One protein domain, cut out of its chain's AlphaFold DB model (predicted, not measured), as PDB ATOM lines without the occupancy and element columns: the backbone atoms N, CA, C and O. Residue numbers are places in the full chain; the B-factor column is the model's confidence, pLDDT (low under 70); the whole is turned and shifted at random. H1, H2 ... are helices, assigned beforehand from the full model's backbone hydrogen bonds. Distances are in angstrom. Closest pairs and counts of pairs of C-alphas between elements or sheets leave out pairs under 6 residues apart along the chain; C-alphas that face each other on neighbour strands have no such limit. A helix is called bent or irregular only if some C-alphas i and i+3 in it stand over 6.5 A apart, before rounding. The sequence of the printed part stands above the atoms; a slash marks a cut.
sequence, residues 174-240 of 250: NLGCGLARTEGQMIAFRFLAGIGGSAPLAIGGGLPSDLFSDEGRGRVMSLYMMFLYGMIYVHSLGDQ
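Overview. This is residues 174 to 240 of the 250 residues of an uncharacterized protein of Cordyceps sp. RAO-2017 (UniProt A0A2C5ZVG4). Long helices H2, kinked, and H3 make an open V, and short H1 folds back along H2's far end. The printed part has 67 residues with three named helices, H1, H2, H3 in order, and no named strand: all helix. It is extended, radius of gyration of the C-alphas 16.9 A, spanning 53 by 31 by 13 A.

Along the chain. H2, residues 183 to 211, spans 42.3 A from C-alpha 183 at (50.109, -35.581, -0.157); it kinks 37 degrees near residue 205 and is only just irregular, C-alphas 205 and 208 being 6.8 A apart. H3, residues 214 to 238, spans 37.1 A to C-alpha 238 at (27.672, -33.175, 13.687) and is irregular, C-alphas 215 and 218 being 8.0 A apart. H1, residues 174 to 179, spans 9.2 A.

Arrangement. Hairpin H2 and H3 touch through residues 208 to 209 and 217 to 221 alone, closest C-alphas Pro 208 and Met 221, 6.5 A, at a shallow tilt of 28 degrees, opposite ways. Hairpin H1 and H2 touch, closest C-alphas Cys 177 and Met 186, 5.7 A. O i to N i+4 pairs within hydrogen-bond range: H1 1 of 2, H2 19 of 25, H3 19 of 21.

Size, cuts and confidence. The printed part has no cut; both links are tight. Mean pLDDT is 70.5, under 70 at residues 174 to 186 among others.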
ATOM      1  N   ASN A 174      48.570 -40.216  14.156       66.75
ATOM      2  CA  ASN A 174      47.429 -39.319  13.925       66.75
ATOM      3  C   ASN A 174      47.809 -37.839  14.099       66.75
ATOM      4  O   ASN A 174      47.344 -37.000  13.329       66.75
ATOM      5  N   LEU A 175      48.690 -37.508  15.050       62.16
ATOM      6  CA  LEU A 175      49.243 -36.156  15.186       62.16
ATOM      7  C   LEU A 175      50.161 -35.803  13.998       62.16
ATOM      8  O   LEU A 175      50.116 -34.680  13.500       62.16
ATOM      9  N   GLY A 176      50.922 -36.779  13.487       58.66
ATOM     10  CA  GLY A 176      51.717 -36.657  12.260       58.66
ATOM     11  C   GLY A 176      50.884 -36.295  11.025       58.66
ATOM     12  O   GLY A 176      51.282 -35.417  10.260       58.66
ATOM     13  N   CYS A 177      49.683 -36.868  10.874       54.53
ATOM     14  CA  CYS A 177      48.727 -36.470   9.831       54.53
ATOM     15  C   CYS A 177      48.300 -34.990   9.928       54.53
ATOM     16  O   CYS A 177      47.988 -34.387   8.909       54.53
ATOM     17  N   GLY A 178      48.302 -34.382  11.120       52.62
ATOM     18  CA  GLY A 178      48.005 -32.952  11.296       52.62
ATOM     19  C   GLY A 178      49.172 -32.013  10.956       52.62
ATOM     20  O   GLY A 178      48.964 -30.813  10.791       52.62
ATOM     21  N   LEU A 179      50.395 -32.544  10.854       51.94
ATOM     22  CA  LEU A 179      51.626 -31.790  10.572       51.94
ATOM     23  C   LEU A 179      52.166 -32.020   9.150       51.94
ATOM     24  O   LEU A 179      53.076 -31.309   8.716       51.94
ATOM     25  N   ALA A 180      51.620 -32.996   8.422       49.41
ATOM     26  CA  ALA A 180      52.009 -33.318   7.057       49.41
ATOM     27  C   ALA A 180      51.658 -32.179   6.087       49.41
ATOM     28  O   ALA A 180      50.516 -31.732   6.015       49.41
ATOM     29  N   ARG A 181      52.649 -31.729   5.307       49.47
ATOM     30  CA  ARG A 181      52.485 -30.656   4.306       49.47
ATOM     31  C   ARG A 181      52.508 -31.162   2.863       49.47
ATOM     32  O   ARG A 181      52.450 -30.354   1.943       49.47
ATOM     33  N   THR A 182      52.615 -32.475   2.654       60.22
ATOM     34  CA  THR A 182      52.621 -33.094   1.321       60.22
ATOM     35  C   THR A 182      51.663 -34.281   1.254       60.22
ATOM     36  O   THR A 182      51.445 -34.993   2.237       60.22
ATOM     37  N   GLU A 183      51.101 -34.522   0.071       60.19
ATOM     38  CA  GLU A 183      50.109 -35.581  -0.157       60.19
ATOM     39  C   GLU A 183      50.692 -36.984   0.093       60.19
ATOM     40  O   GLU A 183      50.060 -37.826   0.732       60.19
ATOM     41  N   GLY A 184      51.949 -37.213  -0.306       64.81
ATOM     42  CA  GLY A 184      52.659 -38.467  -0.029       64.81
ATOM     43  C   GLY A 184      52.885 -38.725   1.467       64.81
ATOM     44  O   GLY A 184      52.747 -39.861   1.921       64.81
ATOM     45  N   GLN A 185      53.163 -37.679   2.258       60.28
ATOM     46  CA  GLN A 185      53.281 -37.800   3.719       60.28
ATOM     47  C   GLN A 185      51.937 -38.164   4.362       60.28
ATOM     48  O   GLN A 185      51.894 -39.035   5.228       60.28
ATOM     49  N   MET A 186      50.834 -37.560   3.904       60.38
ATOM     50  CA  MET A 186      49.482 -37.889   4.376       60.38
ATOM     51  C   MET A 186      49.133 -39.367   4.154       60.38
ATOM     52  O   MET A 186      48.591 -40.017   5.049       60.38
ATOM     53  N   ILE A 187      49.476 -39.925   2.989       73.12
ATOM     54  CA  ILE A 187      49.232 -41.340   2.670       73.12
ATOM     55  C   ILE A 187      50.097 -42.255   3.555       73.12
ATOM     56  O   ILE A 187      49.574 -43.193   4.163       73.12
ATOM     57  N   ALA A 188      51.392 -41.954   3.696       76.31
ATOM     58  CA  ALA A 188      52.312 -42.740   4.520       76.31
ATOM     59  C   ALA A 188      51.933 -42.736   6.015       76.31
ATOM     60  O   ALA A 188      51.910 -43.791   6.654       76.31
ATOM     61  N   PHE A 189      51.571 -41.577   6.578       67.62
ATOM     62  CA  PHE A 189      51.147 -41.489   7.978       67.62
ATOM     63  C   PHE A 189      49.783 -42.140   8.223       67.62
ATOM     64  O   PHE A 189      49.615 -42.786   9.256       67.62
ATOM     65  N   ARG A 190      48.837 -42.077   7.273       74.94
ATOM     66  CA  ARG A 190      47.578 -42.842   7.363       74.94
ATOM     67  C   ARG A 190      47.817 -44.352   7.367       74.94
ATOM     68  O   ARG A 190      47.144 -45.055   8.116       74.94
ATOM     69  N   PHE A 191      48.778 -44.845   6.586       79.69
ATOM     70  CA  PHE A 191      49.143 -46.264   6.580       79.69
ATOM     71  C   PHE A 191      49.724 -46.709   7.936       79.69
ATOM     72  O   PHE A 191      49.228 -47.671   8.524       79.69
ATOM     73  N   LEU A 192      50.686 -45.965   8.503       74.19
ATOM     74  CA  LEU A 192      51.246 -46.290   9.827       74.19
ATOM     75  C   LEU A 192      50.241 -46.086  10.975       74.19
ATOM     76  O   LEU A 192      50.213 -46.892  11.908       74.19
ATOM     77  N   ALA A 193      49.364 -45.080  10.894       73.38
ATOM     78  CA  ALA A 193      48.251 -44.914  11.829       73.38
ATOM     79  C   ALA A 193      47.277 -46.106  11.767       73.38
ATOM     80  O   ALA A 193      46.820 -46.571  12.809       73.38
ATOM     81  N   GLY A 194      47.004 -46.649  10.576       77.50
ATOM     82  CA  GLY A 194      46.206 -47.868  10.406       77.50
ATOM     83  C   GLY A 194      46.828 -49.083  11.101       77.50
ATOM     84  O   GLY A 194      46.139 -49.790  11.837       77.50
ATOM     85  N   ILE A 195      48.144 -49.276  10.952       81.19
ATOM     86  CA  ILE A 195      48.880 -50.353  11.638       81.19
ATOM     87  C   ILE A 195      48.788 -50.182  13.163       81.19
ATOM     88  O   ILE A 195      48.394 -51.120  13.856       81.19
ATOM     89  N   GLY A 196      49.061 -48.982  13.691       72.69
ATOM     90  CA  GLY A 196      48.976 -48.699  15.131       72.69
ATOM     91  C   GLY A 196      47.564 -48.834  15.719       72.69
ATOM     92  O   GLY A 196      47.409 -49.270  16.859       72.69
ATOM     93  N   GLY A 197      46.529 -48.507  14.939       73.31
ATOM     94  CA  GLY A 197      45.124 -48.571  15.357       73.31
ATOM     95  C   GLY A 197      44.505 -49.971  15.326       73.31
ATOM     96  O   GLY A 197      43.466 -50.189  15.946       73.31
ATOM     97  N   SER A 198      45.136 -50.930  14.641       80.62
ATOM     98  CA  SER A 198      44.607 -52.295  14.494       80.62
ATOM     99  C   SER A 198      44.492 -53.052  15.827       80.62
ATOM    100  O   SER A 198      43.477 -53.700  16.088       80.62
ATOM    101  N   ALA A 199      45.493 -52.921  16.704       72.75
ATOM    102  CA  ALA A 199      45.551 -53.611  17.991       72.75
ATOM    103  C   ALA A 199      44.418 -53.212  18.964       72.75
ATOM    104  O   ALA A 199      43.698 -54.111  19.406       72.75
ATOM    105  N   PRO A 200      44.181 -51.921  19.289       67.88
ATOM    106  CA  PRO A 200      43.067 -51.547  20.162       67.88
ATOM    107  C   PRO A 200      41.694 -51.870  19.552       67.88
ATOM    108  O   PRO A 200      40.777 -52.204  20.298       67.88
ATOM    109  N   LEU A 201      41.550 -51.845  18.218       70.50
ATOM    110  CA  LEU A 201      40.296 -52.208  17.549       70.50
ATOM    111  C   LEU A 201      39.971 -53.705  17.707       70.50
ATOM    112  O   LEU A 201      38.847 -54.052  18.061       70.50
ATOM    113  N   ALA A 202      40.960 -54.582  17.501       76.50
ATOM    114  CA  ALA A 202      40.802 -56.027  17.679       76.50
ATOM    115  C   ALA A 202      40.570 -56.410  19.153       76.50
ATOM    116  O   ALA A 202      39.728 -57.253  19.459       76.50
ATOM    117  N   ILE A 203      41.289 -55.763  20.074       74.38
ATOM    118  CA  ILE A 203      41.222 -56.059  21.511       74.38
ATOM    119  C   ILE A 203      39.930 -55.505  22.142       74.38
ATOM    120  O   ILE A 203      39.358 -56.149  23.023       74.38
ATOM    121  N   GLY A 204      39.413 -54.364  21.671       71.06
ATOM    122  CA  GLY A 204      38.202 -53.731  22.211       71.06
ATOM    123  C   GLY A 204      36.955 -54.627  22.193       71.06
ATOM    124  O   GLY A 204      36.133 -54.544  23.101       71.06
ATOM    125  N   GLY A 205      36.834 -55.528  21.210       72.88
ATOM    126  CA  GLY A 205      35.749 -56.516  21.164       72.88
ATOM    127  C   GLY A 205      35.907 -57.688  22.145       72.88
ATOM    128  O   GLY A 205      34.899 -58.252  22.567       72.88
ATOM    129  N   GLY A 206      37.144 -58.041  22.519       71.38
ATOM    130  CA  GLY A 206      37.466 -59.194  23.377       71.38
ATOM    131  C   GLY A 206      37.573 -58.875  24.873       71.38
ATOM    132  O   GLY A 206      37.194 -59.700  25.706       71.38
ATOM    133  N   LEU A 207      37.986 -57.653  25.237       72.38
ATOM    134  CA  LEU A 207      38.082 -57.221  26.642       72.38
ATOM    135  C   LEU A 207      36.790 -57.441  27.463       72.38
ATOM    136  O   LEU A 207      36.903 -57.871  28.613       72.38
ATOM    137  N   PRO A 208      35.566 -57.196  26.943       67.88
ATOM    138  CA  PRO A 208      34.340 -57.442  27.703       67.88
ATOM    139  C   PRO A 208      34.072 -58.930  27.975       67.88
ATOM    140  O   PRO A 208      33.406 -59.251  28.958       67.88
ATOM    141  N   SER A 209      34.583 -59.844  27.142       65.81
ATOM    142  CA  SER A 209      34.505 -61.289  27.397       65.81
ATOM    143  C   SER A 209      35.523 -61.774  28.428       65.81
ATOM    144  O   SER A 209      35.188 -62.658  29.211       65.81
ATOM    145  N   ASP A 210      36.715 -61.173  28.486       71.44
ATOM    146  CA  ASP A 210      37.767 -61.580  29.429       71.44
ATOM    147  C   ASP A 210      37.547 -61.051  30.860       71.44
ATOM    148  O   ASP A 210      38.000 -61.659  31.833       71.44
ATOM    149  N   LEU A 211      36.852 -59.914  31.018       70.81
ATOM    150  CA  LEU A 211      36.741 -59.212  32.308       70.81
ATOM    151  C   LEU A 211      35.458 -59.501  33.114       70.81
ATOM    152  O   LEU A 211      35.395 -59.150  34.299       70.81
ATOM    153  N   PHE A 212      34.431 -60.104  32.505       73.19
ATOM    154  CA  PHE A 212      33.097 -60.252  33.104       73.19
ATOM    155  C   PHE A 212      32.615 -61.710  33.121       73.19
ATOM    156  O   PHE A 212      32.478 -62.341  32.077       73.19
ATOM    157  N   SER A 213      32.303 -62.217  34.320       65.81
ATOM    158  CA  SER A 213      31.670 -63.529  34.515       65.81
ATOM    159  C   SER A 213      30.284 -63.604  33.858       65.81
ATOM    160  O   SER A 213      29.582 -62.593  33.743       65.81
ATOM    161  N   ASP A 214      29.887 -64.815  33.467       65.38
ATOM    162  CA  ASP A 214      28.794 -65.067  32.518       65.38
ATOM    163  C   ASP A 214      27.439 -64.460  32.923       65.38
ATOM    164  O   ASP A 214      26.763 -63.876  32.075       65.38
ATOM    165  N   GLU A 215      27.114 -64.464  34.220       75.81
ATOM    166  CA  GLU A 215      25.883 -63.919  34.826       75.81
ATOM    167  C   GLU A 215      25.547 -62.465  34.415       75.81
ATOM    168  O   GLU A 215      24.389 -62.045  34.425       75.81
ATOM    169  N   GLY A 216      26.564 -61.660  34.075       66.94
ATOM    170  CA  GLY A 216      26.413 -60.234  33.756       66.94
ATOM    171  C   GLY A 216      26.818 -59.830  32.336       66.94
ATOM    172  O   GLY A 216      26.557 -58.689  31.935       66.94
ATOM    173  N   ARG A 217      27.446 -60.729  31.566       73.38
ATOM    174  CA  ARG A 217      28.188 -60.376  30.340       73.38
ATOM    175  C   ARG A 217      27.316 -59.690  29.283       73.38
ATOM    176  O   ARG A 217      27.734 -58.692  28.702       73.38
ATOM    177  N   GLY A 218      26.080 -60.158  29.086       75.56
ATOM    178  CA  GLY A 218      25.152 -59.591  28.096       75.56
ATOM    179  C   GLY A 218      24.753 -58.134  28.370       75.56
ATOM    180  O   GLY A 218      24.712 -57.323  27.446       75.56
ATOM    181  N   ARG A 219      24.522 -57.765  29.641       75.00
ATOM    182  CA  ARG A 219      24.166 -56.382  30.019       75.00
ATOM    183  C   ARG A 219      25.336 -55.423  29.805       75.00
ATOM    184  O   ARG A 219      25.141 -54.329  29.283       75.00
ATOM    185  N   VAL A 220      26.550 -55.843  30.165       75.06
ATOM    186  CA  VAL A 220      27.760 -55.026  29.980       75.06
ATOM    187  C   VAL A 220      28.107 -54.879  28.497       75.06
ATOM    188  O   VAL A 220      28.415 -53.775  28.058       75.06
ATOM    189  N   MET A 221      27.987 -55.952  27.709       77.31
ATOM    190  CA  MET A 221      28.226 -55.907  26.263       77.31
ATOM    191  C   MET A 221      27.216 -54.998  25.543       77.31
ATOM    192  O   MET A 221      27.605 -54.208  24.688       77.31
ATOM    193  N   SER A 222      25.938 -55.035  25.941       80.56
ATOM    194  CA  SER A 222      24.909 -54.120  25.425       80.56
ATOM    195  C   SER A 222      25.243 -52.649  25.718       80.56
ATOM    196  O   SER A 222      25.220 -51.818  24.811       80.56
ATOM    197  N   LEU A 223      25.662 -52.327  26.949       81.12
ATOM    198  CA  LEU A 223      26.083 -50.970  27.327       81.12
ATOM    199  C   LEU A 223      27.351 -50.508  26.587       81.12
ATOM    200  O   LEU A 223      27.427 -49.350  26.171       81.12
ATOM    201  N   TYR A 224      28.321 -51.404  26.378       79.06
ATOM    202  CA  TYR A 224      29.521 -51.129  25.581       79.06
ATOM    203  C   TYR A 224      29.158 -50.776  24.129       79.06
ATOM    204  O   TYR A 224      29.613 -49.754  23.608       79.06
ATOM    205  N   MET A 225      28.275 -51.560  23.499       81.94
ATOM    206  CA  MET A 225      27.810 -51.285  22.137       81.94
ATOM    207  C   MET A 225      26.978 -50.000  22.063       81.94
ATOM    208  O   MET A 225      27.190 -49.204  21.154       81.94
ATOM    209  N   MET A 226      26.104 -49.733  23.038       82.56
ATOM    210  CA  MET A 226      25.335 -48.484  23.098       82.56
ATOM    211  C   MET A 226      26.251 -47.249  23.129       82.56
ATOM    212  O   MET A 226      26.004 -46.281  22.412       82.56
ATOM    213  N   PHE A 227      27.336 -47.283  23.911       80.44
ATOM    214  CA  PHE A 227      28.312 -46.189  23.959       80.44
ATOM    215  C   PHE A 227      29.080 -46.033  22.634       80.44
ATOM    216  O   PHE A 227      29.248 -44.916  22.139       80.44
ATOM    217  N   LEU A 228      29.500 -47.150  22.032       76.94
ATOM    218  CA  LEU A 228      30.249 -47.173  20.772       76.94
ATOM    219  C   LEU A 228      29.404 -46.648  19.598       76.94
ATOM    220  O   LEU A 228      29.842 -45.748  18.880       76.94
ATOM    221  N   TYR A 229      28.167 -47.130  19.448       81.75
ATOM    222  CA  TYR A 229      27.228 -46.628  18.441       81.75
ATOM    223  C   TYR A 229      26.787 -45.188  18.731       81.75
ATOM    224  O   TYR A 229      26.715 -44.387  17.803       81.75
ATOM    225  N   GLY A 230      26.569 -44.811  19.996       80.62
ATOM    226  CA  GLY A 230      26.235 -43.434  20.378       80.62
ATOM    227  C   GLY A 230      27.296 -42.421  19.931       80.62
ATOM    228  O   GLY A 230      26.958 -41.377  19.374       80.62
ATOM    229  N   MET A 231      28.582 -42.757  20.073       73.81
ATOM    230  CA  MET A 231      29.692 -41.927  19.579       73.81
ATOM    231  C   MET A 231      29.731 -41.809  18.047       73.81
ATOM    232  O   MET A 231      30.116 -40.759  17.529       73.81
ATOM    233  N   ILE A 232      29.319 -42.852  17.317       76.75
ATOM    234  CA  ILE A 232      29.193 -42.822  15.850       76.75
ATOM    235  C   ILE A 232      28.002 -41.946  15.435       76.75
ATOM    236  O   ILE A 232      28.151 -41.091  14.563       76.75
ATOM    237  N   TYR A 233      26.847 -42.090  16.092       79.06
ATOM    238  CA  TYR A 233      25.652 -41.284  15.818       79.06
ATOM    239  C   TYR A 233      25.873 -39.794  16.102       79.06
ATOM    240  O   TYR A 233      25.550 -38.970  15.252       79.06
ATOM    241  N   VAL A 234      26.481 -39.429  17.237       71.19
ATOM    242  CA  VAL A 234      26.797 -38.021  17.553       71.19
ATOM    243  C   VAL A 234      27.757 -37.417  16.522       71.19
ATOM    244  O   VAL A 234      27.578 -36.272  16.117       71.19
ATOM    245  N   HIS A 235      28.738 -38.188  16.041       68.12
ATOM    246  CA  HIS A 235      29.635 -37.741  14.972       68.12
ATOM    247  C   HIS A 235      28.903 -37.575  13.626       68.12
ATOM    248  O   HIS A 235      29.119 -36.587  12.935       68.12
ATOM    249  N   SER A 236      27.997 -38.499  13.288       73.19
ATOM    250  CA  SER A 236      27.175 -38.445  12.068       73.19
ATOM    251  C   SER A 236      26.183 -37.272  12.063       73.19
ATOM    252  O   SER A 236      25.922 -36.674  11.023       73.19
ATOM    253  N   LEU A 237      25.664 -36.887  13.235       68.88
ATOM    254  CA  LEU A 237      24.784 -35.724  13.394       68.88
ATOM    255  C   LEU A 237      25.546 -34.388  13.370       68.88
ATOM    256  O   LEU A 237      24.978 -33.377  12.967       68.88
ATOM    257  N   GLY A 238      26.826 -34.373  13.755       62.00
ATOM    258  CA  GLY A 238      27.672 -33.175  13.687       62.00
ATOM    259  C   GLY A 238      27.913 -32.668  12.259       62.00
ATOM    260  O   GLY A 238      28.057 -31.464  12.061       62.00
ATOM    261  N   ASP A 239      27.896 -33.567  11.272       61.94
ATOM    262  CA  ASP A 239      28.072 -33.246   9.845       61.94
ATOM    263  C   ASP A 239      26.773 -32.726   9.186       61.94
ATOM    264  O   ASP A 239      26.800 -32.106   8.127       61.94
ATOM    265  N   GLN A 240      25.622 -32.925   9.845       60.03
ATOM    266  CA  GLN A 240      24.298 -32.467   9.396       60.03
ATOM    267  C   GLN A 240      23.939 -31.056   9.892       60.03
ATOM    268  O   GLN A 240      22.817 -30.598   9.681       60.03
TER     269      GLN A 240